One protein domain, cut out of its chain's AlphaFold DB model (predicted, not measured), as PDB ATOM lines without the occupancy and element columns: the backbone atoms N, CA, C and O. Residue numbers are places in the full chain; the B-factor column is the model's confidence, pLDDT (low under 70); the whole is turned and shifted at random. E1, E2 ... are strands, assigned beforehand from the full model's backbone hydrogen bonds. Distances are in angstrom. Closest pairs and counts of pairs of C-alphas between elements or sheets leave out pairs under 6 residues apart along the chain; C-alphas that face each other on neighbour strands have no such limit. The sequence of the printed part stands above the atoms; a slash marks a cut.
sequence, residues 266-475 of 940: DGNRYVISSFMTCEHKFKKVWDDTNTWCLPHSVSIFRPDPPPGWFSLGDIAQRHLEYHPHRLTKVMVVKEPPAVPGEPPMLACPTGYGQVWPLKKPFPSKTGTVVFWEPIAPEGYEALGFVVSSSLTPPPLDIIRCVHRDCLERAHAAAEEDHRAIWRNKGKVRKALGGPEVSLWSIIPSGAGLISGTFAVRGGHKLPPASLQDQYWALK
ATOM      1  N   ASP A 266       6.553 -66.229 -10.306       67.19
ATOM      2  CA  ASP A 266       6.110 -65.786 -11.625       67.19
ATOM      3  C   ASP A 266       7.211 -66.014 -12.690       67.19
ATOM      4  O   ASP A 266       7.062 -65.630 -13.851       67.19
ATOM      5  N   GLY A 267       8.316 -66.676 -12.316       75.00
ATOM      6  CA  GLY A 267       9.448 -67.006 -13.181       75.00
ATOM      7  C   GLY A 267      10.433 -65.855 -13.429       75.00
ATOM      8  O   GLY A 267      11.365 -66.022 -14.223       75.00
ATOM      9  N   ASN A 268      10.267 -64.704 -12.774       76.88
ATOM     10  CA  ASN A 268      11.130 -63.537 -12.937       76.88
ATOM     11  C   ASN A 268      12.477 -63.725 -12.235       76.88
ATOM     12  O   ASN A 268      12.572 -64.370 -11.191       76.88
ATOM     13  N   ARG A 269      13.511 -63.102 -12.803       84.69
ATOM     14  CA  ARG A 269      14.839 -62.969 -12.193       84.69
ATOM     15  C   ARG A 269      15.030 -61.549 -11.678       84.69
ATOM     16  O   ARG A 269      14.395 -60.618 -12.175       84.69
ATOM     17  N   TYR A 270      15.932 -61.398 -10.717       83.88
ATOM     18  CA  TYR A 270      16.252 -60.114 -10.109       83.88
ATOM     19  C   TYR A 270      17.760 -59.905 -10.060       83.88
ATOM     20  O   TYR A 270      18.524 -60.825  -9.781       83.88
ATOM     21  N   VAL A 271      18.182 -58.670 -10.312       85.44
ATOM     22  CA  VAL A 271      19.529 -58.214  -9.959       85.44
ATOM     23  C   VAL A 271      19.555 -57.820  -8.489       85.44
ATOM     24  O   VAL A 271      18.536 -57.403  -7.938       85.44
ATOM     25  N   ILE A 272      20.726 -57.893  -7.864       83.88
ATOM     26  CA  ILE A 272      20.918 -57.285  -6.550       83.88
ATOM     27  C   ILE A 272      20.975 -55.772  -6.784       83.88
ATOM     28  O   ILE A 272      21.857 -55.290  -7.490       83.88
ATOM     29  N   SER A 273      20.027 -55.013  -6.243       82.88
ATOM     30  CA  SER A 273      19.960 -53.553  -6.399       82.88
ATOM     31  C   SER A 273      20.163 -52.841  -5.068       82.88
ATOM     32  O   SER A 273      19.799 -53.366  -4.026       82.88
ATOM     33  N   SER A 274      20.719 -51.635  -5.088       82.25
ATOM     34  CA  SER A 274      20.842 -50.774  -3.911       82.25
ATOM     35  C   SER A 274      20.973 -49.303  -4.316       82.25
ATOM     36  O   SER A 274      20.926 -48.980  -5.500       82.25
ATOM     37  N   PHE A 275      21.129 -48.393  -3.353       81.12
ATOM     38  CA  PHE A 275      21.215 -46.955  -3.590       81.12
ATOM     39  C   PHE A 275      22.547 -46.364  -3.126       81.12
ATOM     40  O   PHE A 275      22.924 -46.492  -1.962       81.12
ATOM     41  N   MET A 276      23.198 -45.620  -4.019       84.81
ATOM     42  CA  MET A 276      24.184 -44.605  -3.662       84.81
ATOM     43  C   MET A 276      23.471 -43.322  -3.221       84.81
ATOM     44  O   MET A 276      22.497 -42.887  -3.837       84.81
ATOM     45  N   THR A 277      23.987 -42.687  -2.178       79.44
ATOM     46  CA  THR A 277      23.569 -41.367  -1.665       79.44
ATOM     47  C   THR A 277      24.673 -40.338  -1.869       79.44
ATOM     48  O   THR A 277      25.799 -40.730  -2.151       79.44
ATOM     49  N   CYS A 278      24.421 -39.047  -1.629       72.94
ATOM     50  CA  CYS A 278      25.426 -37.971  -1.708       72.94
ATOM     51  C   CYS A 278      26.710 -38.171  -0.870       72.94
ATOM     52  O   CYS A 278      27.637 -37.386  -0.997       72.94
ATOM     53  N   GLU A 279      26.756 -39.157   0.024       72.19
ATOM     54  CA  GLU A 279      27.954 -39.520   0.795       72.19
ATOM     55  C   GLU A 279      28.906 -40.437   0.005       72.19
ATOM     56  O   GLU A 279      30.052 -40.644   0.397       72.19
ATOM     57  N   HIS A 280      28.429 -41.002  -1.105       85.75
ATOM     58  CA  HIS A 280      29.223 -41.816  -2.011       85.75
ATOM     59  C   HIS A 280      29.957 -40.944  -3.027       85.75
ATOM     60  O   HIS A 280      29.661 -39.761  -3.202       85.75
ATOM     61  N   LYS A 281      30.917 -41.543  -3.734       86.19
ATOM     62  CA  LYS A 281      31.700 -40.837  -4.743       86.19
ATOM     63  C   LYS A 281      30.853 -40.561  -5.984       86.19
ATOM     64  O   LYS A 281      30.279 -41.467  -6.587       86.19
ATOM     65  N   PHE A 282      30.825 -39.297  -6.392       91.69
ATOM     66  CA  PHE A 282      30.311 -38.880  -7.689       91.69
ATOM     67  C   PHE A 282      31.325 -38.000  -8.392       91.69
ATOM     68  O   PHE A 282      31.953 -37.125  -7.793       91.69
ATOM     69  N   LYS A 283      31.438 -38.182  -9.703       91.06
ATOM     70  CA  LYS A 283      32.209 -37.298 -10.566       91.06
ATOM     71  C   LYS A 283      31.258 -36.370 -11.302       91.06
ATOM     72  O   LYS A 283      30.465 -36.825 -12.116       91.06
ATOM     73  N   LYS A 284      31.367 -35.060 -11.089       89.94
ATOM     74  CA  LYS A 284      30.674 -34.086 -11.940       89.94
ATOM     75  C   LYS A 284      31.219 -34.175 -13.368       89.94
ATOM     76  O   LYS A 284      32.405 -33.947 -13.597       89.94
ATOM     77  N   VAL A 285      30.365 -34.564 -14.312       89.62
ATOM     78  CA  VAL A 285      30.732 -34.783 -15.719       89.62
ATOM     79  C   VAL A 285      30.591 -33.495 -16.513       89.62
ATOM     80  O   VAL A 285      31.446 -33.187 -17.343       89.62
ATOM     81  N   TRP A 286      29.514 -32.752 -16.264       89.00
ATOM     82  CA  TRP A 286      29.194 -31.523 -16.978       89.00
ATOM     83  C   TRP A 286      28.173 -30.686 -16.196       89.00
ATOM     84  O   TRP A 286      27.435 -31.215 -15.368       89.00
ATOM     85  N   ASP A 287      28.107 -29.387 -16.469       87.12
ATOM     86  CA  ASP A 287      26.989 -28.528 -16.089       87.12
ATOM     87  C   ASP A 287      26.721 -27.488 -17.179       87.12
ATOM     88  O   ASP A 287      27.579 -27.192 -18.020       87.12
ATOM     89  N   ASP A 288      25.525 -26.913 -17.158       81.56
ATOM     90  CA  ASP A 288      25.098 -25.960 -18.173       81.56
ATOM     91  C   ASP A 288      25.436 -24.498 -17.843       81.56
ATOM     92  O   ASP A 288      24.846 -23.576 -18.431       81.56
ATOM     93  N   THR A 289      26.407 -24.260 -16.949       76.81
ATOM     94  CA  THR A 289      26.819 -22.905 -16.571       76.81
ATOM     95  C   THR A 289      27.184 -22.114 -17.828       76.81
ATOM     96  O   THR A 289      27.969 -22.547 -18.668       76.81
ATOM     97  N   ASN A 290      26.630 -20.906 -17.957       68.38
ATOM     98  CA  ASN A 290      26.832 -19.999 -19.096       68.38
ATOM     99  C   ASN A 290      26.220 -20.441 -20.443       68.38
ATOM    100  O   ASN A 290      26.511 -19.811 -21.463       68.38
ATOM    101  N   THR A 291      25.353 -21.460 -20.482       69.44
ATOM    102  CA  THR A 291      24.625 -21.848 -21.710       69.44
ATOM    103  C   THR A 291      23.297 -21.098 -21.904       69.44
ATOM    104  O   THR A 291      22.779 -21.053 -23.019       69.44
ATOM    105  N   TRP A 292      22.764 -20.468 -20.844       67.06
ATOM    106  CA  TRP A 292      21.494 -19.713 -20.827       67.06
ATOM    107  C   TRP A 292      20.260 -20.521 -21.270       67.06
ATOM    108  O   TRP A 292      19.281 -19.946 -21.765       67.06
ATOM    109  N   CYS A 293      20.315 -21.844 -21.110       72.62
ATOM    110  CA  CYS A 293      19.245 -22.774 -21.451       72.62
ATOM    111  C   CYS A 293      18.057 -22.691 -20.473       72.62
ATOM    112  O   CYS A 293      18.192 -22.259 -19.330       72.62
ATOM    113  N   LEU A 294      16.862 -23.055 -20.950       64.75
ATOM    114  CA  LEU A 294      15.615 -23.112 -20.179       64.75
ATOM    115  C   LEU A 294      15.133 -24.560 -20.004       64.75
ATOM    116  O   LEU A 294      15.393 -25.390 -20.873       64.75
ATOM    117  N   PRO A 295      14.334 -24.872 -18.966       63.97
ATOM    118  CA  PRO A 295      13.796 -23.962 -17.951       63.97
ATOM    119  C   PRO A 295      14.684 -23.805 -16.712       63.97
ATOM    120  O   PRO A 295      14.506 -22.831 -15.983       63.97
ATOM    121  N   HIS A 296      15.628 -24.720 -16.503       79.38
ATOM    122  CA  HIS A 296      16.486 -24.792 -15.324       79.38
ATOM    123  C   HIS A 296      17.937 -24.952 -15.753       79.38
ATOM    124  O   HIS A 296      18.203 -25.552 -16.795       79.38
ATOM    125  N   SER A 297      18.850 -24.469 -14.915       85.06
ATOM    126  CA  SER A 297      20.232 -24.933 -14.967       85.06
ATOM    127  C   SER A 297      20.313 -26.402 -14.563       85.06
ATOM    128  O   SER A 297      19.472 -26.860 -13.786       85.06
ATOM    129  N   VAL A 298      21.314 -27.125 -15.058       88.94
ATOM    130  CA  VAL A 298      21.507 -28.554 -14.792       88.94
ATOM    131  C   VAL A 298      22.967 -28.875 -14.484       88.94
ATOM    132  O   VAL A 298      23.879 -28.339 -15.116       88.94
ATOM    133  N   SER A 299      23.176 -29.796 -13.550       91.00
ATOM    134  CA  SER A 299      24.446 -30.484 -13.311       91.00
ATOM    135  C   SER A 299      24.279 -31.970 -13.590       91.00
ATOM    136  O   SER A 299      23.279 -32.571 -13.197       91.00
ATOM    137  N   ILE A 300      25.254 -32.565 -14.271       92.62
ATOM    138  CA  ILE A 300      25.282 -33.991 -14.588       92.62
ATOM    139  C   ILE A 300      26.435 -34.646 -13.838       92.62
ATOM    140  O   ILE A 300      27.589 -34.217 -13.948       92.62
ATOM    141  N   PHE A 301      26.128 -35.708 -13.102       93.56
ATOM    142  CA  PHE A 301      27.088 -36.451 -12.294       93.56
ATOM    143  C   PHE A 301      27.138 -37.916 -12.715       93.56
ATOM    144  O   PHE A 301      26.117 -38.526 -13.019       93.56
ATOM    145  N   ARG A 302      28.337 -38.487 -12.685       94.06
ATOM    146  CA  ARG A 302      28.592 -39.911 -12.858       94.06
ATOM    147  C   ARG A 302      28.738 -40.565 -11.489       94.06
ATOM    148  O   ARG A 302      29.637 -40.153 -10.748       94.06
ATOM    149  N   PRO A 303      27.897 -41.553 -11.152       93.44
ATOM    150  CA  PRO A 303      28.088 -42.372  -9.961       93.44
ATOM    151  C   PRO A 303      29.391 -43.176 -10.059       93.44
ATOM    152  O   PRO A 303      29.684 -43.740 -11.111       93.44
ATOM    153  N   ASP A 304      30.158 -43.220  -8.971       90.94
ATOM    154  CA  ASP A 304      31.370 -44.036  -8.805       90.94
ATOM    155  C   ASP A 304      31.136 -45.067  -7.677       90.94
ATOM    156  O   ASP A 304      31.469 -44.806  -6.514       90.94
ATOM    157  N   PRO A 305      30.427 -46.177  -7.975       90.00
ATOM    158  CA  PRO A 305      30.038 -47.168  -6.976       90.00
ATOM    159  C   PRO A 305      31.230 -47.957  -6.401       90.00
ATOM    160  O   PRO A 305      32.269 -48.073  -7.052       90.00
ATOM    161  N   PRO A 306      31.086 -48.553  -5.201       82.88
ATOM    162  CA  PRO A 306      32.083 -49.466  -4.642       82.88
ATOM    163  C   PRO A 306      32.365 -50.674  -5.556       82.88
ATOM    164  O   PRO A 306      31.504 -51.053  -6.355       82.88
ATOM    165  N   PRO A 307      33.527 -51.341  -5.412       82.25
ATOM    166  CA  PRO A 307      33.845 -52.543  -6.180       82.25
ATOM    167  C   PRO A 307      32.725 -53.593  -6.129       82.25
ATOM    168  O   PRO A 307      32.189 -53.901  -5.067       82.25
ATOM    169  N   GLY A 308      32.367 -54.140  -7.293       83.25
ATOM    170  CA  GLY A 308      31.285 -55.122  -7.442       83.25
ATOM    171  C   GLY A 308      29.888 -54.522  -7.636       83.25
ATOM    172  O   GLY A 308      28.991 -55.245  -8.065       83.25
ATOM    173  N   TRP A 309      29.708 -53.221  -7.395       89.56
ATOM    174  CA  TRP A 309      28.495 -52.480  -7.734       89.56
ATOM    175  C   TRP A 309      28.703 -51.676  -9.018       89.56
ATOM    176  O   TRP A 309      29.793 -51.181  -9.299       89.56
ATOM    177  N   PHE A 310      27.645 -51.528  -9.803       92.81
ATOM    178  CA  PHE A 310      27.686 -50.908 -11.119       92.81
ATOM    179  C   PHE A 310      26.580 -49.868 -11.274       92.81
ATOM    180  O   PHE A 310      25.453 -50.060 -10.815       92.81
ATOM    181  N   SER A 311      26.905 -48.766 -11.950       93.75
ATOM    182  CA  SER A 311      25.936 -47.729 -12.301       93.75
ATOM    183  C   SER A 311      25.062 -48.157 -13.484       93.75
ATOM    184  O   SER A 311      25.492 -48.915 -14.355       93.75
ATOM    185  N   LEU A 312      23.841 -47.630 -13.539       94.44
ATOM    186  CA  LEU A 312      22.908 -47.812 -14.656       94.44
ATOM    187  C   LEU A 312      22.910 -46.630 -15.644       94.44
ATOM    188  O   LEU A 312      22.290 -46.716 -16.702       94.44
ATOM    189  N   GLY A 313      23.591 -45.527 -15.314       94.25
ATOM    190  CA  GLY A 313      23.634 -44.307 -16.123       94.25
ATOM    191  C   GLY A 313      24.230 -43.116 -15.369       94.25
ATOM    192  O   GLY A 313      24.493 -43.189 -14.168       94.25
ATOM    193  N   ASP A 314      24.429 -41.996 -16.064       95.44
ATOM    194  CA  ASP A 314      24.707 -40.719 -15.402       95.44
ATOM    195  C   ASP A 314      23.396 -40.134 -14.838       95.44
ATOM    196  O   ASP A 314      22.291 -40.499 -15.254       95.44
ATOM    197  N   ILE A 315      23.503 -39.208 -13.889       93.88
ATOM    198  CA  ILE A 315      22.358 -38.527 -13.277       93.88
ATOM    199  C   ILE A 315      22.343 -37.053 -13.665       93.88
ATOM    200  O   ILE A 315      23.395 -36.423 -13.729       93.88
ATOM    201  N   ALA A 316      21.161 -36.493 -13.911       92.19
ATOM    202  CA  ALA A 316      20.979 -35.079 -14.226       92.19
ATOM    203  C   ALA A 316      20.117 -34.427 -13.146       92.19
ATOM    204  O   ALA A 316      19.021 -34.901 -12.859       92.19
ATOM    205  N   GLN A 317      20.604 -33.341 -12.552       88.50
ATOM    206  CA  GLN A 317      19.911 -32.621 -11.488       88.50
ATOM    207  C   GLN A 317      19.768 -31.155 -11.831       88.50
ATOM    208  O   GLN A 317      20.672 -30.556 -12.413       88.50
ATOM    209  N   ARG A 318      18.638 -30.566 -11.442       86.19
ATOM    210  CA  ARG A 318      18.448 -29.121 -11.541       86.19
ATOM    211  C   ARG A 318      19.472 -28.415 -10.649       86.19
ATOM    212  O   ARG A 318      19.865 -28.942  -9.617       86.19
ATOM    213  N   HIS A 319      19.814 -27.192 -11.035       81.62
ATOM    214  CA  HIS A 319      20.792 -26.320 -10.388       81.62
ATOM    215  C   HIS A 319      22.255 -26.668 -10.687       81.62
ATOM    216  O   HIS A 319      22.613 -27.744 -11.168       81.62
ATOM    217  N   LEU A 320      23.106 -25.671 -10.463       80.81
ATOM    218  CA  LEU A 320      24.548 -25.770 -10.628       80.81
ATOM    219  C   LEU A 320      25.151 -26.194  -9.287       80.81
ATOM    220  O   LEU A 320      25.373 -25.354  -8.419       80.81
ATOM    221  N   GLU A 321      25.398 -27.489  -9.115       80.62
ATOM    222  CA  GLU A 321      25.967 -28.063  -7.894       80.62
ATOM    223  C   GLU A 321      27.318 -28.723  -8.190       80.62
ATOM    224  O   GLU A 321      27.562 -29.198  -9.299       80.62
ATOM    225  N   TYR A 322      28.239 -28.724  -7.224       80.50
ATOM    226  CA  TYR A 322      29.555 -29.369  -7.370       80.50
ATOM    227  C   TYR A 322      29.526 -30.873  -7.076       80.50
ATOM    228  O   TYR A 322      30.400 -31.606  -7.535       80.50
ATOM    229  N   HIS A 323      28.510 -31.323  -6.352       82.69
ATOM    230  CA  HIS A 323      28.269 -32.699  -5.941       82.69
ATOM    231  C   HIS A 323      26.752 -32.934  -5.967       82.69
ATOM    232  O   HIS A 323      26.035 -31.947  -5.801       82.69
ATOM    233  N   PRO A 324      26.240 -34.166  -6.155       82.00
ATOM    234  CA  PRO A 324      24.803 -34.389  -6.094       82.00
ATOM    235  C   PRO A 324      24.172 -33.910  -4.792       82.00
ATOM    236  O   PRO A 324      24.755 -34.075  -3.713       82.00
ATOM    237  N   HIS A 325      22.946 -33.403  -4.906       77.81
ATOM    238  CA  HIS A 325      22.168 -32.893  -3.787       77.81
ATOM    239  C   HIS A 325      22.067 -33.943  -2.671       77.81
ATOM    240  O   HIS A 325      21.980 -35.145  -2.934       77.81
ATOM    241  N   ARG A 326      21.999 -33.516  -1.408       65.25
ATOM    242  CA  ARG A 326      22.025 -34.432  -0.250       65.25
ATOM    243  C   ARG A 326      20.909 -35.489  -0.204       65.25
ATOM    244  O   ARG A 326      21.013 -36.481   0.504       65.25
ATOM    245  N   LEU A 327      19.826 -35.261  -0.948       57.66
ATOM    246  CA  LEU A 327      18.673 -36.167  -1.060       57.66
ATOM    247  C   LEU A 327      18.736 -37.089  -2.288       57.66
ATOM    248  O   LEU A 327      17.819 -37.872  -2.516       57.66
ATOM    249  N   THR A 328      19.790 -36.985  -3.096       73.06
ATOM    250  CA  THR A 328      19.945 -37.790  -4.309       73.06
ATOM    251  C   THR A 328      20.160 -39.243  -3.934       73.06
ATOM    252  O   THR A 328      21.133 -39.564  -3.253       73.06
ATOM    253  N   LYS A 329      19.265 -40.113  -4.402       77.56
ATOM    254  CA  LYS A 329      19.440 -41.563  -4.371       77.56
ATOM    255  C   LYS A 329      19.613 -42.048  -5.802       77.56
ATOM    256  O   LYS A 329      18.753 -41.791  -6.641       77.56
ATOM    257  N   VAL A 330      20.721 -42.721  -6.073       84.88
ATOM    258  CA  VAL A 330      21.022 -43.286  -7.392       84.88
ATOM    259  C   VAL A 330      21.093 -44.786  -7.268       84.88
ATOM    260  O   VAL A 330      21.826 -45.292  -6.422       84.88
ATOM    261  N   MET A 331      20.330 -45.494  -8.092       88.06
ATOM    262  CA  MET A 331      20.325 -46.945  -8.041       88.06
ATOM    263  C   MET A 331      21.599 -47.504  -8.667       88.06
ATOM    264  O   MET A 331      22.017 -47.097  -9.754       88.06
ATOM    265  N   VAL A 332      22.184 -48.472  -7.979       90.25
ATOM    266  CA  VAL A 332      23.318 -49.267  -8.432       90.25
ATOM    267  C   VAL A 332      22.985 -50.738  -8.301       90.25
ATOM    268  O   VAL A 332      22.148 -51.131  -7.488       90.25
ATOM    269  N   VAL A 333      23.621 -51.551  -9.129       90.81
ATOM    270  CA  VAL A 333      23.323 -52.978  -9.240       90.81
ATOM    271  C   VAL A 333      24.576 -53.815  -9.062       90.81
ATOM    272  O   VAL A 333      25.669 -53.393  -9.428       90.81
ATOM    273  N   LYS A 334      24.414 -55.014  -8.522       89.12
ATOM    274  CA  LYS A 334      25.445 -56.035  -8.381       89.12
ATOM    275  C   LYS A 334      24.957 -57.323  -9.045       89.12
ATOM    276  O   LYS A 334      23.763 -57.628  -9.051       89.12
ATOM    277  N   GLU A 335      25.891 -58.049  -9.650       88.44
ATOM    278  CA  GLU A 335      25.612 -59.335 -10.292       88.44
ATOM    279  C   GLU A 335      25.261 -60.377  -9.210       88.44
ATOM    280  O   GLU A 335      26.048 -60.540  -8.270       88.44
ATOM    281  N   PRO A 336      24.104 -61.064  -9.292       85.50
ATOM    282  CA  PRO A 336      23.815 -62.198  -8.420       85.50
ATOM    283  C   PRO A 336      24.769 -63.379  -8.682       85.50
ATOM    284  O   PRO A 336      25.417 -63.440  -9.729       85.50
ATOM    285  N   PRO A 337      24.856 -64.359  -7.765       84.44
ATOM    286  CA  PRO A 337      25.638 -65.570  -7.987       84.44
ATOM    287  C   PRO A 337      25.262 -66.270  -9.299       84.44
ATOM    288  O   PRO A 337      24.084 -66.402  -9.634       84.44
ATOM    289  N   ALA A 338      26.273 -66.726 -10.043       84.00
ATOM    290  CA  ALA A 338      26.068 -67.356 -11.342       84.00
ATOM    291  C   ALA A 338      25.235 -68.643 -11.218       84.00
ATOM    292  O   ALA A 338      25.557 -69.534 -10.428       84.00
ATOM    293  N   VAL A 339      24.203 -68.760 -12.051       83.38
ATOM    294  CA  VAL A 339      23.384 -69.971 -12.170       83.38
ATOM    295  C   VAL A 339      23.875 -70.768 -13.384       83.38
ATOM    296  O   VAL A 339      23.878 -70.231 -14.495       83.38
ATOM    297  N   PRO A 340      24.307 -72.033 -13.221       83.38
ATOM    298  CA  PRO A 340      24.784 -72.844 -14.337       83.38
ATOM    299  C   PRO A 340      23.753 -72.942 -15.467       83.38
ATOM    300  O   PRO A 340      22.612 -73.334 -15.245       83.38
ATOM    301  N   GLY A 341      24.171 -72.614 -16.692       83.75
ATOM    302  CA  GLY A 341      23.319 -72.679 -17.885       83.75
ATOM    303  C   GLY A 341      22.441 -71.448 -18.133       83.75
ATOM    304  O   GLY A 341      21.806 -71.384 -19.183       83.75
ATOM    305  N   GLU A 342      22.428 -70.460 -17.234       85.38
ATOM    306  CA  GLU A 342      21.721 -69.196 -17.448       85.38
ATOM    307  C   GLU A 342      22.688 -68.045 -17.795       85.38
ATOM    308  O   GLU A 342      23.819 -68.011 -17.301       85.38
ATOM    309  N   PRO A 343      22.267 -67.069 -18.628       87.62
ATOM    310  CA  PRO A 343      23.080 -65.889 -18.907       87.62
ATOM    311  C   PRO A 343      23.218 -64.993 -17.657       87.62
ATOM    312  O   PRO A 343      22.333 -65.020 -16.786       87.62
ATOM    313  N   PRO A 344      24.298 -64.186 -17.562       91.44
ATOM    314  CA  PRO A 344      24.474 -63.201 -16.493       91.44
ATOM    315  C   PRO A 344      23.391 -62.119 -16.563       91.44
ATOM    316  O   PRO A 344      22.819 -61.864 -17.621       91.44
ATOM    317  N   MET A 345      23.088 -61.467 -15.448       91.81
ATOM    318  CA  MET A 345      22.068 -60.420 -15.384       91.81
ATOM    319  C   MET A 345      22.590 -59.041 -15.746       91.81
ATOM    320  O   MET A 345      21.793 -58.204 -16.180       91.81
ATOM    321  N   LEU A 346      23.898 -58.817 -15.648       94.31
ATOM    322  CA  LEU A 346      24.546 -57.581 -16.058       94.31
ATOM    323  C   LEU A 346      25.504 -57.840 -17.226       94.31
ATOM    324  O   LEU A 346      26.244 -58.820 -17.259       94.31
ATOM    325  N   ALA A 347      25.530 -56.920 -18.186       95.12
ATOM    326  CA  ALA A 347      26.482 -56.946 -19.293       95.12
ATOM    327  C   ALA A 347      27.013 -55.541 -19.589       95.12
ATOM    328  O   ALA A 347      26.329 -54.541 -19.358       95.12
ATOM    329  N   CYS A 348      28.240 -55.444 -20.103       95.25
ATOM    330  CA  CYS A 348      28.725 -54.178 -20.648       95.25
ATOM    331  C   CYS A 348      27.961 -53.845 -21.944       95.25
ATOM    332  O   CYS A 348      27.676 -54.759 -22.724       95.25
ATOM    333  N   PRO A 349      27.669 -52.564 -22.226       96.31
ATOM    334  CA  PRO A 349      27.252 -52.144 -23.559       96.31
ATOM    335  C   PRO A 349      28.290 -52.552 -24.617       96.31
ATOM    336  O   PRO A 349      29.493 -52.571 -24.355       96.31
ATOM    337  N   THR A 350      27.837 -52.840 -25.839       96.25
ATOM    338  CA  THR A 350      28.714 -53.167 -26.982       96.25
ATOM    339  C   THR A 350      29.264 -51.921 -27.675       96.25
ATOM    340  O   THR A 350      30.146 -52.010 -28.527       96.25
ATOM    341  N   GLY A 351      28.726 -50.752 -27.338       95.38
ATOM    342  CA  GLY A 351      29.088 -49.466 -27.912       95.38
ATOM    343  C   GLY A 351      28.195 -48.352 -27.380       95.38
ATOM    344  O   GLY A 351      27.336 -48.576 -26.529       95.38
ATOM    345  N   TYR A 352      28.378 -47.151 -27.917       94.75
ATOM    346  CA  TYR A 352      27.546 -45.995 -27.606       94.75
ATOM    347  C   TYR A 352      27.071 -45.324 -28.896       94.75
ATOM    348  O   TYR A 352      27.878 -44.984 -29.764       94.75
ATOM    349  N   GLY A 353      25.763 -45.112 -29.008       91.50
ATOM    350  CA  GLY A 353      25.146 -44.286 -30.036       91.50
ATOM    351  C   GLY A 353      25.214 -42.815 -29.639       91.50
ATOM    352  O   GLY A 353      24.831 -42.438 -28.534       91.50
ATOM    353  N   GLN A 354      25.714 -41.960 -30.525       90.00
ATOM    354  CA  GLN A 354      25.767 -40.523 -30.263       90.00
ATOM    355  C   GLN A 354      24.377 -39.904 -30.433       90.00
ATOM    356  O   GLN A 354      23.842 -39.868 -31.540       90.00
ATOM    357  N   VAL A 355      23.821 -39.356 -29.354       88.44
ATOM    358  CA  VAL A 355      22.479 -38.750 -29.354       88.44
ATOM    359  C   VAL A 355      22.564 -37.270 -29.705       88.44
ATOM    360  O   VAL A 355      21.809 -36.756 -30.530       88.44
ATOM    361  N   TRP A 356      23.509 -36.560 -29.084       85.31
ATOM    362  CA  TRP A 356      23.695 -35.128 -29.298       85.31
ATOM    363  C   TRP A 356      25.113 -34.690 -28.921       85.31
ATOM    364  O   TRP A 356      25.603 -35.139 -27.891       85.31
ATOM    365  N   PRO A 357      25.765 -33.782 -29.673       74.94
ATOM    366  CA  PRO A 357      25.306 -33.143 -30.911       74.94
ATOM    367  C   PRO A 357      25.607 -34.005 -32.144       74.94
ATOM    368  O   PRO A 357      26.699 -34.527 -32.256       74.94
ATOM    369  N   LEU A 358      24.718 -34.107 -33.139       65.69
ATOM    370  CA  LEU A 358      24.868 -35.050 -34.274       65.69
ATOM    371  C   LEU A 358      26.067 -34.821 -35.230       65.69
ATOM    372  O   LEU A 358      26.312 -35.666 -36.086       65.69
ATOM    373  N   LYS A 359      26.768 -33.674 -35.181       61.16
ATOM    374  CA  LYS A 359      27.775 -33.314 -36.213       61.16
ATOM    375  C   LYS A 359      29.094 -32.735 -35.695       61.16
ATOM    376  O   LYS A 359      30.130 -33.056 -36.265       61.16
ATOM    377  N   LYS A 360      29.086 -31.864 -34.674       61.78
ATOM    378  CA  LYS A 360      30.301 -31.300 -34.051       61.78
ATOM    379  C   LYS A 360      30.049 -30.950 -32.577       61.78
ATOM    380  O   LYS A 360      28.964 -30.447 -32.283       61.78
ATOM    381  N   PRO A 361      31.030 -31.169 -31.685       61.81
ATOM    382  CA  PRO A 361      30.953 -30.807 -30.278       61.81
ATOM    383  C   PRO A 361      30.865 -29.288 -30.149       61.81
ATOM    384  O   PRO A 361      31.542 -28.566 -30.886       61.81
ATOM    385  N   PHE A 362      30.032 -28.795 -29.236       58.00
ATOM    386  CA  PHE A 362      29.894 -27.358 -29.035       58.00
ATOM    387  C   PHE A 362      30.855 -26.881 -27.936       58.00
ATOM    388  O   PHE A 362      30.766 -27.370 -26.808       58.00
ATOM    389  N   PRO A 363      31.766 -25.933 -28.217       54.59
ATOM    390  CA  PRO A 363      32.626 -25.371 -27.189       54.59
ATOM    391  C   PRO A 363      31.804 -24.452 -26.274       54.59
ATOM    392  O   PRO A 363      31.377 -23.372 -26.680       54.59
ATOM    393  N   SER A 364      31.587 -24.871 -25.028       54.06
ATOM    394  CA  SER A 364      31.129 -23.988 -23.953       54.06
ATOM    395  C   SER A 364      32.312 -23.580 -23.066       54.06
ATOM    396  O   SER A 364      33.350 -24.247 -23.062       54.06
ATOM    397  N   LYS A 365      32.169 -22.506 -22.277       50.50
ATOM    398  CA  LYS A 365      33.181 -22.134 -21.268       50.50
ATOM    399  C   LYS A 365      33.349 -23.193 -20.160       50.50
ATOM    400  O   LYS A 365      34.338 -23.120 -19.442       50.50
ATOM    401  N   THR A 366      32.435 -24.164 -20.042       53.38
ATOM    402  CA  THR A 366      32.503 -25.304 -19.106       53.38
ATOM    403  C   THR A 366      32.919 -26.626 -19.764       53.38
ATOM    404  O   THR A 366      32.967 -27.654 -19.095       53.38
ATOM    405  N   GLY A 367      33.277 -26.614 -21.056       62.50
ATOM    406  CA  GLY A 367      33.705 -27.795 -21.813       62.50
ATOM    407  C   GLY A 367      32.740 -28.189 -22.934       62.50
ATOM    408  O   GLY A 367      31.634 -27.660 -23.061       62.50
ATOM    409  N   THR A 368      33.182 -29.099 -23.799       73.56
ATOM    410  CA  THR A 368      32.307 -29.779 -24.768       73.56
ATOM    411  C   THR A 368      31.367 -30.724 -24.018       73.56
ATOM    412  O   THR A 368      31.765 -31.247 -22.986       73.56
ATOM    413  N   VAL A 369      30.158 -30.974 -24.526       83.00
ATOM    414  CA  VAL A 369      29.279 -32.036 -24.009       83.00
ATOM    415  C   VAL A 369      28.736 -32.887 -25.149       83.00
ATOM    416  O   VAL A 369      28.302 -32.353 -26.174       83.00
ATOM    417  N   VAL A 370      28.789 -34.207 -24.980       88.56
ATOM    418  CA  VAL A 370      28.207 -35.195 -25.892       88.56
ATOM    419  C   VAL A 370      27.377 -36.180 -25.069       88.56
ATOM    420  O   VAL A 370      27.873 -36.748 -24.099       88.56
ATOM    421  N   PHE A 371      26.111 -36.352 -25.440       91.25
ATOM    422  CA  PHE A 371      25.187 -37.318 -24.858       91.25
ATOM    423  C   PHE A 371      25.211 -38.609 -25.670       91.25
ATOM    424  O   PHE A 371      25.094 -38.579 -26.900       91.25
ATOM    425  N   TRP A 372      25.312 -39.726 -24.965       92.94
ATOM    426  CA  TRP A 372      25.448 -41.055 -25.530       92.94
ATOM    427  C   TRP A 372      24.355 -41.977 -25.005       92.94
ATOM    428  O   TRP A 372      24.073 -42.013 -23.805       92.94
ATOM    429  N   GLU A 373      23.777 -42.743 -25.917       93.94
ATOM    430  CA  GLU A 373      22.881 -43.852 -25.630       93.94
ATOM    431  C   GLU A 373      23.699 -45.146 -25.631       93.94
ATOM    432  O   GLU A 373      24.363 -45.442 -26.630       93.94
ATOM    433  N   PRO A 374      23.721 -45.917 -24.536       95.56
ATOM    434  CA  PRO A 374      24.411 -47.199 -24.525       95.56
ATOM    435  C   PRO A 374      23.727 -48.196 -25.464       95.56
ATOM    436  O   PRO A 374      22.513 -48.371 -25.421       95.56
ATOM    437  N   ILE A 375      24.514 -48.884 -26.292       96.19
ATOM    438  CA  ILE A 375      24.023 -49.960 -27.157       96.19
ATOM    439  C   ILE A 375      24.095 -51.254 -26.352       96.19
ATOM    440  O   ILE A 375      25.186 -51.772 -26.097       96.19
ATOM    441  N   ALA A 376      22.939 -51.748 -25.911       95.38
ATOM    442  CA  ALA A 376      22.862 -52.984 -25.147       95.38
ATOM    443  C   ALA A 376      23.138 -54.215 -26.038       95.38
ATOM    444  O   ALA A 376      22.717 -54.235 -27.198       95.38
ATOM    445  N   PRO A 377      23.835 -55.247 -25.522       95.44
ATOM    446  CA  PRO A 377      23.965 -56.527 -26.211       95.44
ATOM    447  C   PRO A 377      22.608 -57.231 -26.350       95.44
ATOM    448  O   PRO A 377      21.646 -56.922 -25.644       95.44
ATOM    449  N   GLU A 378      22.533 -58.213 -27.249       93.88
ATOM    450  CA  GLU A 378      21.315 -58.997 -27.466       93.88
ATOM    451  C   GLU A 378      20.814 -59.635 -26.154       93.88
ATOM    452  O   GLU A 378      21.574 -60.285 -25.443       93.88
ATOM    453  N   GLY A 379      19.534 -59.415 -25.824       92.62
ATOM    454  CA  GLY A 379      18.904 -59.897 -24.583       92.62
ATOM    455  C   GLY A 379      18.956 -58.927 -23.391       92.62
ATOM    456  O   GLY A 379      18.295 -59.173 -22.379       92.62
ATOM    457  N   TYR A 380      19.663 -57.800 -23.514       96.25
ATOM    458  CA  TYR A 380      19.819 -56.791 -22.461       96.25
ATOM    459  C   TYR A 380      19.251 -55.440 -22.894       96.25
ATOM    460  O   TYR A 380      19.028 -55.188 -24.076       96.25
ATOM    461  N   GLU A 381      19.041 -54.551 -21.928       95.75
ATOM    462  CA  GLU A 381      18.585 -53.182 -22.156       95.75
ATOM    463  C   GLU A 381      19.392 -52.191 -21.312       95.75
ATOM    464  O   GLU A 381      19.864 -52.504 -20.212       95.75
ATOM    465  N   ALA A 382      19.550 -50.973 -21.827       94.00
ATOM    466  CA  ALA A 382      20.128 -49.856 -21.091       94.00
ATOM    467  C   ALA A 382      19.018 -49.065 -20.385       94.00
ATOM    468  O   ALA A 382      17.982 -48.769 -20.979       94.00
ATOM    469  N   LEU A 383      19.235 -48.718 -19.114       92.50
ATOM    470  CA  LEU A 383      18.237 -48.009 -18.299       92.50
ATOM    471  C   LEU A 383      18.471 -46.495 -18.269       92.50
ATOM    472  O   LEU A 383      17.587 -45.760 -17.840       92.50
ATOM    473  N   GLY A 384      19.644 -46.025 -18.698       91.50
ATOM    474  CA  GLY A 384      20.046 -44.626 -18.618       91.50
ATOM    475  C   GLY A 384      21.070 -44.215 -19.662       91.50
ATOM    476  O   GLY A 384      21.658 -45.048 -20.350       91.50
ATOM    477  N   PHE A 385      21.272 -42.905 -19.779       94.56
ATOM    478  CA  PHE A 385      22.197 -42.291 -20.731       94.56
ATOM    479  C   PHE A 385      23.480 -41.851 -20.023       94.56
ATOM    480  O   PHE A 385      23.511 -41.669 -18.804       94.56
ATOM    481  N   VAL A 386      24.552 -41.657 -20.792       94.50
ATOM    482  CA  VAL A 386      25.839 -41.174 -20.271       94.50
ATOM    483  C   VAL A 386      26.345 -39.976 -21.061       94.50
ATOM    484  O   VAL A 386      25.963 -39.737 -22.207       94.50
ATOM    485  N   VAL A 387      27.223 -39.201 -20.437       91.50
ATOM    486  CA  VAL A 387      27.733 -37.935 -20.963       91.50
ATOM    487  C   VAL A 387      29.258 -37.960 -21.036       91.50
ATOM    488  O   VAL A 387      29.938 -38.515 -20.174       91.50
ATOM    489  N   SER A 388      29.841 -37.355 -22.066       88.38
ATOM    490  CA  SER A 388      31.288 -37.129 -22.144       88.38
ATOM    491  C   SER A 388      31.603 -35.675 -22.461       88.38
ATOM    492  O   SER A 388      30.798 -34.949 -23.046       88.38
ATOM    493  N   SER A 389      32.815 -35.264 -22.094       77.44
ATOM    494  CA  SER A 389      33.335 -33.932 -22.392       77.44
ATOM    495  C   SER A 389      34.122 -33.848 -23.708       77.44
ATOM    496  O   SER A 389      34.756 -32.833 -23.996       77.44
ATOM    497  N   SER A 390      34.104 -34.906 -24.524       76.44
ATOM    498  CA  SER A 390      34.806 -35.006 -25.809       76.44
ATOM    499  C   SER A 390      34.017 -35.866 -26.804       76.44
ATOM    500  O   SER A 390      33.084 -36.566 -26.426       76.44
ATOM    501  N   LEU A 391      34.395 -35.844 -28.085       76.94
ATOM    502  CA  LEU A 391      33.787 -36.708 -29.113       76.94
ATOM    503  C   LEU A 391      34.134 -38.193 -28.975       76.94
ATOM    504  O   LEU A 391      33.633 -39.008 -29.745       76.94
ATOM    505  N   THR A 392      35.004 -38.546 -28.037       81.19
ATOM    506  CA  THR A 392      35.330 -39.941 -27.777       81.19
ATOM    507  C   THR A 392      34.230 -40.537 -26.896       81.19
ATOM    508  O   THR A 392      33.933 -39.953 -25.845       81.19
ATOM    509  N   PRO A 393      33.628 -41.675 -27.290       85.38
ATOM    510  CA  PRO A 393      32.703 -42.401 -26.432       85.38
ATOM    511  C   PRO A 393      33.337 -42.713 -25.067       85.38
ATOM    512  O   PRO A 393      34.548 -42.954 -24.999       85.38
ATOM    513  N   PRO A 394      32.556 -42.723 -23.973       88.88
ATOM    514  CA  PRO A 394      33.049 -43.191 -22.685       88.88
ATOM    515  C   PRO A 394      33.513 -44.659 -22.738       88.88
ATOM    516  O   PRO A 394      33.110 -45.397 -23.639       88.88
ATOM    517  N   PRO A 395      34.323 -45.118 -21.766       92.19
ATOM    518  CA  PRO A 395      34.631 -46.540 -21.618       92.19
ATOM    519  C   PRO A 395      33.356 -47.387 -21.474       92.19
ATOM    520  O   PRO A 395      32.339 -46.914 -20.967       92.19
ATOM    521  N   LEU A 396      33.384 -48.639 -21.938       92.12
ATOM    522  CA  LEU A 396      32.202 -49.517 -21.921       92.12
ATOM    523  C   LEU A 396      31.845 -50.015 -20.513       92.12
ATOM    524  O   LEU A 396      30.732 -50.462 -20.284       92.12
ATOM    525  N   ASP A 397      32.767 -49.944 -19.561       89.31
ATOM    526  CA  ASP A 397      32.638 -50.536 -18.229       89.31
ATOM    527  C   ASP A 397      32.050 -49.596 -17.164       89.31
ATOM    528  O   ASP A 397      31.754 -50.064 -16.065       89.31
ATOM    529  N   ILE A 398      31.821 -48.316 -17.482       91.19
ATOM    530  CA  ILE A 398      31.322 -47.304 -16.525       91.19
ATOM    531  C   ILE A 398      29.858 -47.499 -16.104       91.19
ATOM    532  O   ILE A 398      29.416 -46.894 -15.129       91.19
ATOM    533  N   ILE A 399      29.100 -48.300 -16.853       94.19
ATOM    534  CA  ILE A 399      27.708 -48.659 -16.567       94.19
ATOM    535  C   ILE A 399      27.463 -50.137 -16.905       94.19
ATOM    536  O   ILE A 399      28.315 -50.800 -17.508       94.19
ATOM    537  N   ARG A 400      26.291 -50.667 -16.548       95.06
ATOM    538  CA  ARG A 400      25.820 -51.986 -16.993       95.06
ATOM    539  C   ARG A 400      24.448 -51.912 -17.654       95.06
ATOM    540  O   ARG A 400      23.557 -51.207 -17.189       95.06
ATOM    541  N   CYS A 401      24.297 -52.681 -18.726       95.88
ATOM    542  CA  CYS A 401      23.006 -53.072 -19.271       95.88
ATOM    543  C   CYS A 401      22.457 -54.240 -18.448       95.88
ATOM    544  O   CYS A 401      23.224 -55.057 -17.934       95.88
ATOM    545  N   VAL A 402      21.136 -54.320 -18.337       95.06
ATOM    546  CA  VAL A 402      20.447 -55.305 -17.499       95.06
ATOM    547  C   VAL A 402      19.644 -56.248 -18.387       95.06
ATOM    548  O   VAL A 402      19.036 -55.819 -19.366       95.06
ATOM    549  N   HIS A 403      19.658 -57.538 -18.069       94.12
ATOM    550  CA  HIS A 403      18.913 -58.541 -18.824       94.12
ATOM    551  C   HIS A 403      17.399 -58.295 -18.737       94.12
ATOM    552  O   HIS A 403      16.881 -57.946 -17.674       94.12
ATOM    553  N   ARG A 404      16.674 -58.515 -19.840       91.56
ATOM    554  CA  ARG A 404      15.234 -58.199 -19.962       91.56
ATOM    555  C   ARG A 404      14.345 -58.848 -18.899       91.56
ATOM    556  O   ARG A 404      13.344 -58.255 -18.510       91.56
ATOM    557  N   ASP A 405      14.716 -60.023 -18.397       89.12
ATOM    558  CA  ASP A 405      13.971 -60.732 -17.341       89.12
ATOM    559  C   ASP A 405      13.808 -59.898 -16.057       89.12
ATOM    560  O   ASP A 405      12.778 -60.006 -15.384       89.12
ATOM    561  N   CYS A 406      14.784 -59.036 -15.757       88.50
ATOM    562  CA  CYS A 406      14.820 -58.186 -14.564       88.50
ATOM    563  C   CYS A 406      14.098 -56.846 -14.751       88.50
ATOM    564  O   CYS A 406      14.112 -56.013 -13.841       88.50
ATOM    565  N   LEU A 407      13.518 -56.600 -15.930       90.81
ATOM    566  CA  LEU A 407      13.057 -55.279 -16.342       90.81
ATOM    567  C   LEU A 407      11.561 -55.223 -16.596       90.81
ATOM    568  O   LEU A 407      10.942 -56.166 -17.083       90.81
ATOM    569  N   GLU A 408      10.993 -54.061 -16.315       89.25
ATOM    570  CA  GLU A 408       9.643 -53.691 -16.711       89.25
ATOM    571  C   GLU A 408       9.646 -52.410 -17.549       89.25
ATOM    572  O   GLU A 408      10.632 -51.668 -17.600       89.25
ATOM    573  N   ARG A 409       8.534 -52.173 -18.252       89.69
ATOM    574  CA  ARG A 409       8.371 -50.984 -19.089       89.69
ATOM    575  C   ARG A 409       8.339 -49.723 -18.227       89.69
ATOM    576  O   ARG A 409       7.829 -49.735 -17.111       89.69
ATOM    577  N   ALA A 410       8.881 -48.646 -18.777       88.38
ATOM    578  CA  ALA A 410       8.921 -47.323 -18.180       88.38
ATOM    579  C   ALA A 410       8.673 -46.243 -19.244       88.38
ATOM    580  O   ALA A 410       8.774 -46.488 -20.450       88.38
ATOM    581  N   HIS A 411       8.382 -45.026 -18.803       86.94
ATOM    582  CA  HIS A 411       8.126 -43.879 -19.669       86.94
ATOM    583  C   HIS A 411       8.911 -42.652 -19.206       86.94
ATOM    584  O   HIS A 411       9.211 -42.493 -18.022       86.94
ATOM    585  N   ALA A 412       9.239 -41.761 -20.143       87.00
ATOM    586  CA  ALA A 412       9.783 -40.455 -19.791       87.00
ATOM    587  C   ALA A 412       8.679 -39.599 -19.165       87.00
ATOM    588  O   ALA A 412       7.604 -39.442 -19.741       87.00
ATOM    589  N   ALA A 413       8.959 -38.995 -18.020       81.88
ATOM    590  CA  ALA A 413       7.999 -38.187 -17.291       81.88
ATOM    591  C   ALA A 413       8.532 -36.783 -17.026       81.88
ATOM    592  O   ALA A 413       9.738 -36.547 -16.921       81.88
ATOM    593  N   ALA A 414       7.596 -35.841 -16.927       74.19
ATOM    594  CA  ALA A 414       7.892 -34.515 -16.426       74.19
ATOM    595  C   ALA A 414       8.001 -34.566 -14.904       74.19
ATOM    596  O   ALA A 414       7.295 -35.340 -14.263       74.19
ATOM    597  N   GLU A 415       8.836 -33.706 -14.334       66.38
ATOM    598  CA  GLU A 415       8.827 -33.509 -12.885       66.38
ATOM    599  C   GLU A 415       7.654 -32.598 -12.463       66.38
ATOM    600  O   GLU A 415       6.841 -32.198 -13.299       66.38
ATOM    601  N   GLU A 416       7.556 -32.274 -11.169       56.53
ATOM    602  CA  GLU A 416       6.421 -31.611 -10.489       56.53
ATOM    603  C   GLU A 416       5.889 -30.321 -11.156       56.53
ATOM    604  O   GLU A 416       4.746 -29.929 -10.935       56.53
ATOM    605  N   ASP A 417       6.684 -29.664 -12.004       64.81
ATOM    606  CA  ASP A 417       6.324 -28.446 -12.742       64.81
ATOM    607  C   ASP A 417       5.904 -28.687 -14.207       64.81
ATOM    608  O   ASP A 417       5.779 -27.736 -14.989       64.81
ATOM    609  N   HIS A 418       5.709 -29.947 -14.600       72.00
ATOM    610  CA  HIS A 418       5.413 -30.395 -15.964       72.00
ATOM    611  C   HIS A 418       6.486 -30.010 -17.004       72.00
ATOM    612  O   HIS A 418       6.202 -29.868 -18.202       72.00
ATOM    613  N   ARG A 419       7.745 -29.833 -16.577       81.25
ATOM    614  CA  ARG A 419       8.874 -29.493 -17.457       81.25
ATOM    615  C   ARG A 419       9.932 -30.595 -17.485       81.25
ATOM    616  O   ARG A 419       9.968 -31.488 -16.647       81.25
ATOM    617  N   ALA A 420      10.778 -30.523 -18.512       86.62
ATOM    618  CA  ALA A 420      11.968 -31.365 -18.615       86.62
ATOM    619  C   ALA A 420      12.997 -30.928 -17.567       86.62
ATOM    620  O   ALA A 420      13.041 -29.737 -17.233       86.62
ATOM    621  N   ILE A 421      13.871 -31.849 -17.152       88.81
ATOM    622  CA  ILE A 421      15.026 -31.549 -16.295       88.81
ATOM    623  C   ILE A 421      15.847 -30.427 -16.946       88.81
ATOM    624  O   ILE A 421      16.143 -29.412 -16.320       88.81
ATOM    625  N   TRP A 422      16.134 -30.577 -18.244       89.56
ATOM    626  CA  TRP A 422      16.905 -29.619 -19.031       89.56
ATOM    627  C   TRP A 422      16.549 -29.675 -20.517       89.56
ATOM    628  O   TRP A 422      16.059 -30.696 -21.003       89.56
ATOM    629  N   ARG A 423      16.787 -28.585 -21.259       87.06
ATOM    630  CA  ARG A 423      16.613 -28.517 -22.718       87.06
ATOM    631  C   ARG A 423      17.650 -27.593 -23.342       87.06
ATOM    632  O   ARG A 423      17.914 -26.530 -22.799       87.06
ATOM    633  N   ASN A 424      18.133 -27.895 -24.544       79.06
ATOM    634  CA  ASN A 424      19.176 -27.095 -25.208       79.06
ATOM    635  C   ASN A 424      18.688 -25.768 -25.854       79.06
ATOM    636  O   ASN A 424      19.300 -25.282 -26.809       79.06
ATOM    637  N   LYS A 425      17.599 -25.157 -25.352       72.75
ATOM    638  CA  LYS A 425      16.961 -23.943 -25.906       72.75
ATOM    639  C   LYS A 425      17.094 -22.746 -24.963       72.75
ATOM    640  O   LYS A 425      16.615 -22.795 -23.834       72.75
ATOM    641  N   GLY A 426      17.712 -21.661 -25.438       61.66
ATOM    642  CA  GLY A 426      17.961 -20.447 -24.646       61.66
ATOM    643  C   GLY A 426      16.916 -19.329 -24.793       61.66
ATOM    644  O   GLY A 426      16.135 -19.317 -25.744       61.66
ATOM    645  N   LYS A 427      16.926 -18.354 -23.862       54.06
ATOM    646  CA  LYS A 427      16.062 -17.138 -23.870       54.06
ATOM    647  C   LYS A 427      16.409 -16.116 -24.963       54.06
ATOM    648  O   LYS A 427      15.564 -15.309 -25.336       54.06
ATOM    649  N   VAL A 428      17.645 -16.119 -25.454       50.16
ATOM    650  CA  VAL A 428      18.181 -15.154 -26.429       50.16
ATOM    651  C   VAL A 428      18.854 -15.953 -27.548       50.16
ATOM    652  O   VAL A 428      19.358 -17.038 -27.280       50.16
ATOM    653  N   ARG A 429      18.848 -15.441 -28.790       46.47
ATOM    654  CA  ARG A 429      19.263 -16.053 -30.084       46.47
ATOM    655  C   ARG A 429      20.655 -16.748 -30.178       46.47
ATOM    656  O   ARG A 429      21.122 -17.001 -31.281       46.47
ATOM    657  N   LYS A 430      21.313 -17.104 -29.072       50.47
ATOM    658  CA  LYS A 430      22.525 -17.939 -28.990       50.47
ATOM    659  C   LYS A 430      22.275 -19.218 -28.167       50.47
ATOM    660  O   LYS A 430      22.965 -19.465 -27.186       50.47
ATOM    661  N   ALA A 431      21.263 -20.008 -28.536       55.16
ATOM    662  CA  ALA A 431      21.121 -21.377 -28.023       55.16
ATOM    663  C   ALA A 431      22.323 -22.241 -28.464       55.16
ATOM    664  O   ALA A 431      22.985 -21.892 -29.443       55.16
ATOM    665  N   LEU A 432      22.569 -23.369 -27.784       58.91
ATOM    666  CA  LEU A 432      23.712 -24.290 -27.966       58.91
ATOM    667  C   LEU A 432      23.929 -24.851 -29.392       58.91
ATOM    668  O   LEU A 432      24.871 -25.607 -29.600       58.91
ATOM    669  N   GLY A 433      23.116 -24.476 -30.384       57.50
ATOM    670  CA  GLY A 433      23.213 -24.954 -31.762       57.50
ATOM    671  C   GLY A 433      22.913 -26.454 -31.902       57.50
ATOM    672  O   GLY A 433      23.057 -27.239 -30.972       57.50
ATOM    673  N   GLY A 434      22.471 -26.878 -33.086       64.06
ATOM    674  CA  GLY A 434      22.114 -28.277 -33.352       64.06
ATOM    675  C   GLY A 434      20.635 -28.620 -33.093       64.06
ATOM    676  O   GLY A 434      19.845 -27.731 -32.779       64.06
ATOM    677  N   PRO A 435      20.240 -29.892 -33.292       71.62
ATOM    678  CA  PRO A 435      18.856 -30.349 -33.130       71.62
ATOM    679  C   PRO A 435      18.342 -30.133 -31.701       71.62
ATOM    680  O   PRO A 435      19.116 -30.247 -30.747       71.62
ATOM    681  N   GLU A 436      17.051 -29.828 -31.549       79.69
ATOM    682  CA  GLU A 436      16.412 -29.650 -30.237       79.69
ATOM    683  C   GLU A 436      16.443 -30.970 -29.444       79.69
ATOM    684  O   GLU A 436      16.003 -32.000 -29.955       79.69
ATOM    685  N   VAL A 437      16.928 -30.931 -28.197       86.19
ATOM    686  CA  VAL A 437      16.922 -32.061 -27.252       86.19
ATOM    687  C   VAL A 437      16.470 -31.652 -25.849       86.19
ATOM    688  O   VAL A 437      16.523 -30.476 -25.464       86.19
ATOM    689  N   SER A 438      16.012 -32.631 -25.069       89.19
ATOM    690  CA  SER A 438      15.570 -32.473 -23.684       89.19
ATOM    691  C   SER A 438      15.880 -33.699 -22.820       89.19
ATOM    692  O   SER A 438      15.886 -34.822 -23.318       89.19
ATOM    693  N   LEU A 439      16.136 -33.466 -21.529       92.00
ATOM    694  CA  LEU A 439      16.409 -34.495 -20.522       92.00
ATOM    695  C   LEU A 439      15.164 -34.745 -19.670       92.00
ATOM    696  O   LEU A 439      14.559 -33.789 -19.176       92.00
ATOM    697  N   TRP A 440      14.805 -36.007 -19.473       90.44
ATOM    698  CA  TRP A 440      13.609 -36.404 -18.730       90.44
ATOM    699  C   TRP A 440      13.916 -37.520 -17.740       90.44
ATOM    700  O   TRP A 440      14.744 -38.385 -18.020       90.44
ATOM    701  N   SER A 441      13.210 -37.514 -16.614       88.69
ATOM    702  CA  SER A 441      13.235 -38.613 -15.651       88.69
ATOM    703  C   SER A 441      12.498 -39.818 -16.235       88.69
ATOM    704  O   SER A 441      11.534 -39.654 -16.985       88.69
ATOM    705  N   ILE A 442      12.947 -41.027 -15.903       86.69
ATOM    706  CA  ILE A 442      12.322 -42.280 -16.342       86.69
ATOM    707  C   ILE A 442      11.500 -42.832 -15.175       86.69
ATOM    708  O   ILE A 442      12.039 -43.030 -14.088       86.69
ATOM    709  N   ILE A 443      10.203 -43.061 -15.393       79.56
ATOM    710  CA  ILE A 443       9.272 -43.572 -14.378       79.56
ATOM    711  C   ILE A 443       8.719 -44.933 -14.828       79.56
ATOM    712  O   ILE A 443       8.269 -45.038 -15.973       79.56
ATOM    713  N   PRO A 444       8.739 -45.965 -13.965       83.06
ATOM    714  CA  PRO A 444       8.174 -47.279 -14.268       83.06
ATOM    715  C   PRO A 444       6.674 -47.210 -14.586       83.06
ATOM    716  O   PRO A 444       5.933 -46.425 -13.998       83.06
ATOM    717  N   SER A 445       6.214 -48.049 -15.517       77.19
ATOM    718  CA  SER A 445       4.788 -48.217 -15.832       77.19
ATOM    719  C   SER A 445       4.053 -49.041 -14.761       77.19
ATOM    720  O   SER A 445       2.823 -49.021 -14.726       77.19
ATOM    721  N   GLY A 446       4.794 -49.777 -13.925       72.81
ATOM    722  CA  GLY A 446       4.306 -50.596 -12.817       72.81
ATOM    723  C   GLY A 446       4.906 -50.179 -11.471       72.81
ATOM    724  O   GLY A 446       5.267 -49.023 -11.260       72.81
ATOM    725  N   ALA A 447       4.994 -51.129 -10.540       65.25
ATOM    726  CA  ALA A 447       5.515 -50.913  -9.189       65.25
ATOM    727  C   ALA A 447       7.045 -51.100  -9.082       65.25
ATOM    728  O   ALA A 447       7.518 -51.481  -8.013       65.25
ATOM    729  N   GLY A 448       7.807 -50.907 -10.166       70.44
ATOM    730  CA  GLY A 448       9.264 -51.068 -10.221       70.44
ATOM    731  C   GLY A 448      10.073 -49.929  -9.597       70.44
ATOM    732  O   GLY A 448       9.544 -48.924  -9.118       70.44
ATOM    733  N   LEU A 449      11.398 -50.086  -9.613       73.19
ATOM    734  CA  LEU A 449      12.350 -49.158  -8.999       73.19
ATOM    735  C   LEU A 449      12.897 -48.137 -10.011       73.19
ATOM    736  O   LEU A 449      13.368 -48.492 -11.095       73.19
ATOM    737  N   ILE A 450      12.903 -46.857  -9.622       75.50
ATOM    738  CA  ILE A 450      13.488 -45.760 -10.411       75.50
ATOM    739  C   ILE A 450      15.016 -45.810 -10.297       75.50
ATOM    740  O   ILE A 450      15.567 -45.768  -9.198       75.50
ATOM    741  N   SER A 451      15.719 -45.852 -11.431       79.25
ATOM    742  CA  SER A 451      17.188 -45.939 -11.471       79.25
ATOM    743  C   SER A 451      17.907 -44.655 -11.040       79.25
ATOM    744  O   SER A 451      19.078 -44.690 -10.672       79.25
ATOM    745  N   GLY A 452      17.213 -43.515 -11.066       79.44
ATOM    746  CA  GLY A 452      17.776 -42.195 -10.759       79.44
ATOM    747  C   GLY A 452      18.561 -41.571 -11.921       79.44
ATOM    748  O   GLY A 452      19.110 -40.484 -11.772       79.44
ATOM    749  N   THR A 453      18.603 -42.237 -13.078       89.69
ATOM    750  CA  THR A 453      19.186 -41.721 -14.326       89.69
ATOM    751  C   THR A 453      18.154 -40.940 -15.157       89.69
ATOM    752  O   THR A 453      16.994 -40.792 -14.766       89.69
ATOM    753  N   PHE A 454      18.571 -40.435 -16.317       92.69
ATOM    754  CA  PHE A 454      17.742 -39.657 -17.231       92.69
ATOM    755  C   PHE A 454      17.762 -40.229 -18.653       92.69
ATOM    756  O   PHE A 454      18.722 -40.876 -19.074       92.69
ATOM    757  N   ALA A 455      16.710 -39.922 -19.411       91.50
ATOM    758  CA  ALA A 455      16.626 -40.151 -20.848       91.50
ATOM    759  C   ALA A 455      16.880 -38.858 -21.633       91.50
ATOM    760  O   ALA A 455      16.467 -37.772 -21.214       91.50
ATOM    761  N   VAL A 456      17.494 -38.981 -22.812       91.12
ATOM    762  CA  VAL A 456      17.655 -37.877 -23.770       91.12
ATOM    763  C   VAL A 456      16.631 -38.041 -24.890       91.12
ATOM    764  O   VAL A 456      16.543 -39.097 -25.510       91.12
ATOM    765  N   ARG A 457      15.848 -36.995 -25.169       87.38
ATOM    766  CA  ARG A 457      14.812 -36.998 -26.215       87.38
ATOM    767  C   ARG A 457      14.994 -35.858 -27.199       87.38
ATOM    768  O   ARG A 457      15.409 -34.770 -26.810       87.38
ATOM    769  N   GLY A 458      14.589 -36.084 -28.447       83.69
ATOM    770  CA  GLY A 458      14.419 -35.022 -29.438       83.69
ATOM    771  C   GLY A 458      13.222 -34.117 -29.116       83.69
ATOM    772  O   GLY A 458      12.175 -34.581 -28.664       83.69
ATOM    773  N   GLY A 459      13.367 -32.816 -29.360       80.06
ATOM    774  CA  GLY A 459      12.352 -31.805 -29.072       80.06
ATOM    775  C   GLY A 459      12.275 -31.418 -27.593       80.06
ATOM    776  O   GLY A 459      13.150 -31.727 -26.785       80.06
ATOM    777  N   HIS A 460      11.221 -30.682 -27.235       76.62
ATOM    778  CA  HIS A 460      11.070 -30.075 -25.908       76.62
ATOM    779  C   HIS A 460       9.776 -30.445 -25.192       76.62
ATOM    780  O   HIS A 460       9.603 -30.077 -24.042       76.62
ATOM    781  N   LYS A 461       8.830 -31.121 -25.831       79.75
ATOM    782  CA  LYS A 461       7.579 -31.510 -25.176       79.75
ATOM    783  C   LYS A 461       7.529 -33.022 -25.084       79.75
ATOM    784  O   LYS A 461       7.926 -33.695 -26.031       79.75
ATOM    785  N   LEU A 462       7.028 -33.527 -23.962       80.81
ATOM    786  CA  LEU A 462       6.604 -34.916 -23.902       80.81
ATOM    787  C   LEU A 462       5.454 -35.102 -24.898       80.81
ATOM    788  O   LEU A 462       4.510 -34.305 -24.872       80.81
ATOM    789  N   PRO A 463       5.530 -36.097 -25.794       73.38
ATOM    790  CA  PRO A 463       4.394 -36.448 -26.626       73.38
ATOM    791  C   PRO A 463       3.269 -37.050 -25.756       73.38
ATOM    792  O   PRO A 463       3.515 -37.445 -24.609       73.38
ATOM    793  N   PRO A 464       2.026 -37.110 -26.271       73.69
ATOM    794  CA  PRO A 464       0.930 -37.825 -25.617       73.69
ATOM    795  C   PRO A 464       1.356 -39.243 -25.221       73.69
ATOM    796  O   PRO A 464       2.158 -39.845 -25.930       73.69
ATOM    797  N   ALA A 465       0.812 -39.784 -24.128       67.94
ATOM    798  CA  ALA A 465       1.231 -41.075 -23.565       67.94
ATOM    799  C   ALA A 465       1.267 -42.224 -24.596       67.94
ATOM    800  O   ALA A 465       2.173 -43.049 -24.565       67.94
ATOM    801  N   SER A 466       0.351 -42.229 -25.570       69.06
ATOM    802  CA  SER A 466       0.297 -43.218 -26.659       69.06
ATOM    803  C   SER A 466       1.465 -43.154 -27.657       69.06
ATOM    804  O   SER A 466       1.609 -44.049 -28.482       69.06
ATOM    805  N   LEU A 467       2.253 -42.078 -27.628       69.88
ATOM    806  CA  LEU A 467       3.365 -41.781 -28.535       69.88
ATOM    807  C   LEU A 467       4.696 -41.600 -27.783       69.88
ATOM    808  O   LEU A 467       5.672 -41.133 -28.371       69.88
ATOM    809  N   GLN A 468       4.740 -41.889 -26.480       74.19
ATOM    810  CA  GLN A 468       5.985 -41.845 -25.715       74.19
ATOM    811  C   GLN A 468       6.821 -43.088 -26.004       74.19
ATOM    812  O   GLN A 468       6.297 -44.202 -26.026       74.19
ATOM    813  N   ASP A 469       8.128 -42.890 -26.197       69.38
ATOM    814  CA  ASP A 469       9.042 -44.025 -26.323       69.38
ATOM    815  C   ASP A 469       9.038 -44.823 -25.017       69.38
ATOM    816  O   ASP A 469       8.915 -44.266 -23.918       69.38
ATOM    817  N   GLN A 470       9.147 -46.139 -25.154       80.31
ATOM    818  CA  GLN A 470       9.166 -47.055 -24.025       80.31
ATOM    819  C   GLN A 470      10.608 -47.231 -23.546       80.31
ATOM    820  O   GLN A 470      11.449 -47.728 -24.290       80.31
ATOM    821  N   TYR A 471      10.864 -46.836 -22.302       90.44
ATOM    822  CA  TYR A 471      12.111 -47.075 -21.578       90.44
ATOM    823  C   TYR A 471      11.969 -48.306 -20.675       90.44
ATOM    824  O   TYR A 471      10.937 -48.987 -20.688       90.44
ATOM    825  N   TRP A 472      13.000 -48.574 -19.876       91.69
ATOM    826  CA  TRP A 472      13.048 -49.704 -18.955       91.69
ATOM    827  C   TRP A 472      13.384 -49.259 -17.530       91.69
ATOM    828  O   TRP A 472      14.155 -48.321 -17.328       91.69
ATOM    829  N   ALA A 473      12.816 -49.958 -16.552       90.06
ATOM    830  CA  ALA A 473      13.113 -49.836 -15.127       90.06
ATOM    831  C   ALA A 473      13.306 -51.233 -14.515       90.06
ATOM    832  O   ALA A 473      12.890 -52.229 -15.111       90.06
ATOM    833  N   LEU A 474      13.946 -51.324 -13.344       88.69
ATOM    834  CA  LEU A 474      14.101 -52.610 -12.653       88.69
ATOM    835  C   LEU A 474      12.765 -53.053 -12.045       88.69
ATOM    836  O   LEU A 474      12.057 -52.243 -11.444       88.69
ATOM    837  N   LYS A 475      12.460 -54.350 -12.133       85.19
ATOM    838  CA  LYS A 475      11.375 -54.968 -11.361       85.19
ATOM    839  C   LYS A 475      11.694 -54.948  -9.865       85.19
ATOM    840  O   LYS A 475      12.850 -55.082  -9.466       85.19
TER     841      LYS A 475
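What this domain is: This is residues 266 to 475 of the 940 residues of a protein of Vannella sp. CB-2014 (UniProt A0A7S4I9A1). Little regular structure: four antiparallel sheets stand round one long axis; the largest, E13-E12-E11-E14, is curled like part of a barrel. The others are E1-E6-E4, E2-E3-E5 and the meander E7-E8-E9. The 210 printed residues have 14 named strands, E1 to E14 in order, of 76 residues; E10 pairs with no named strand. It is all strand, compact, radius of gyration of the C-alphas 16.8 A, spans 59 by 38 by 34 A.

How they stand to each other: E11, residues 407 to 413, E12, 437 to 444, E13, 454 to 458, and E14, 470 to 474, form a Greek key, four strands in a row of which three, E11, E12 and E13, are a meander and the first, E11, is the antiparallel neighbour of the fourth, E14; between E12 and E13, N 438 and O 457 are within hydrogen-bond range at 2.8 A, and between E11 and E14, N 410 and O 471 at 2.8 A. The closest C-alphas of E2, 281 to 287, and E9, 386 to 388, Val 285 and Val 387, are 6.8 A apart.

Where its parts are: E12, 21.8 A long, begins at C-alpha (16.922, -32.061, -27.252); E14 ends at (14.101, -52.610, -12.653).

The domain as a whole: The printed part has no cut; E11 to E12 is a long link; residues 426 to 434 are under pLDDT 70.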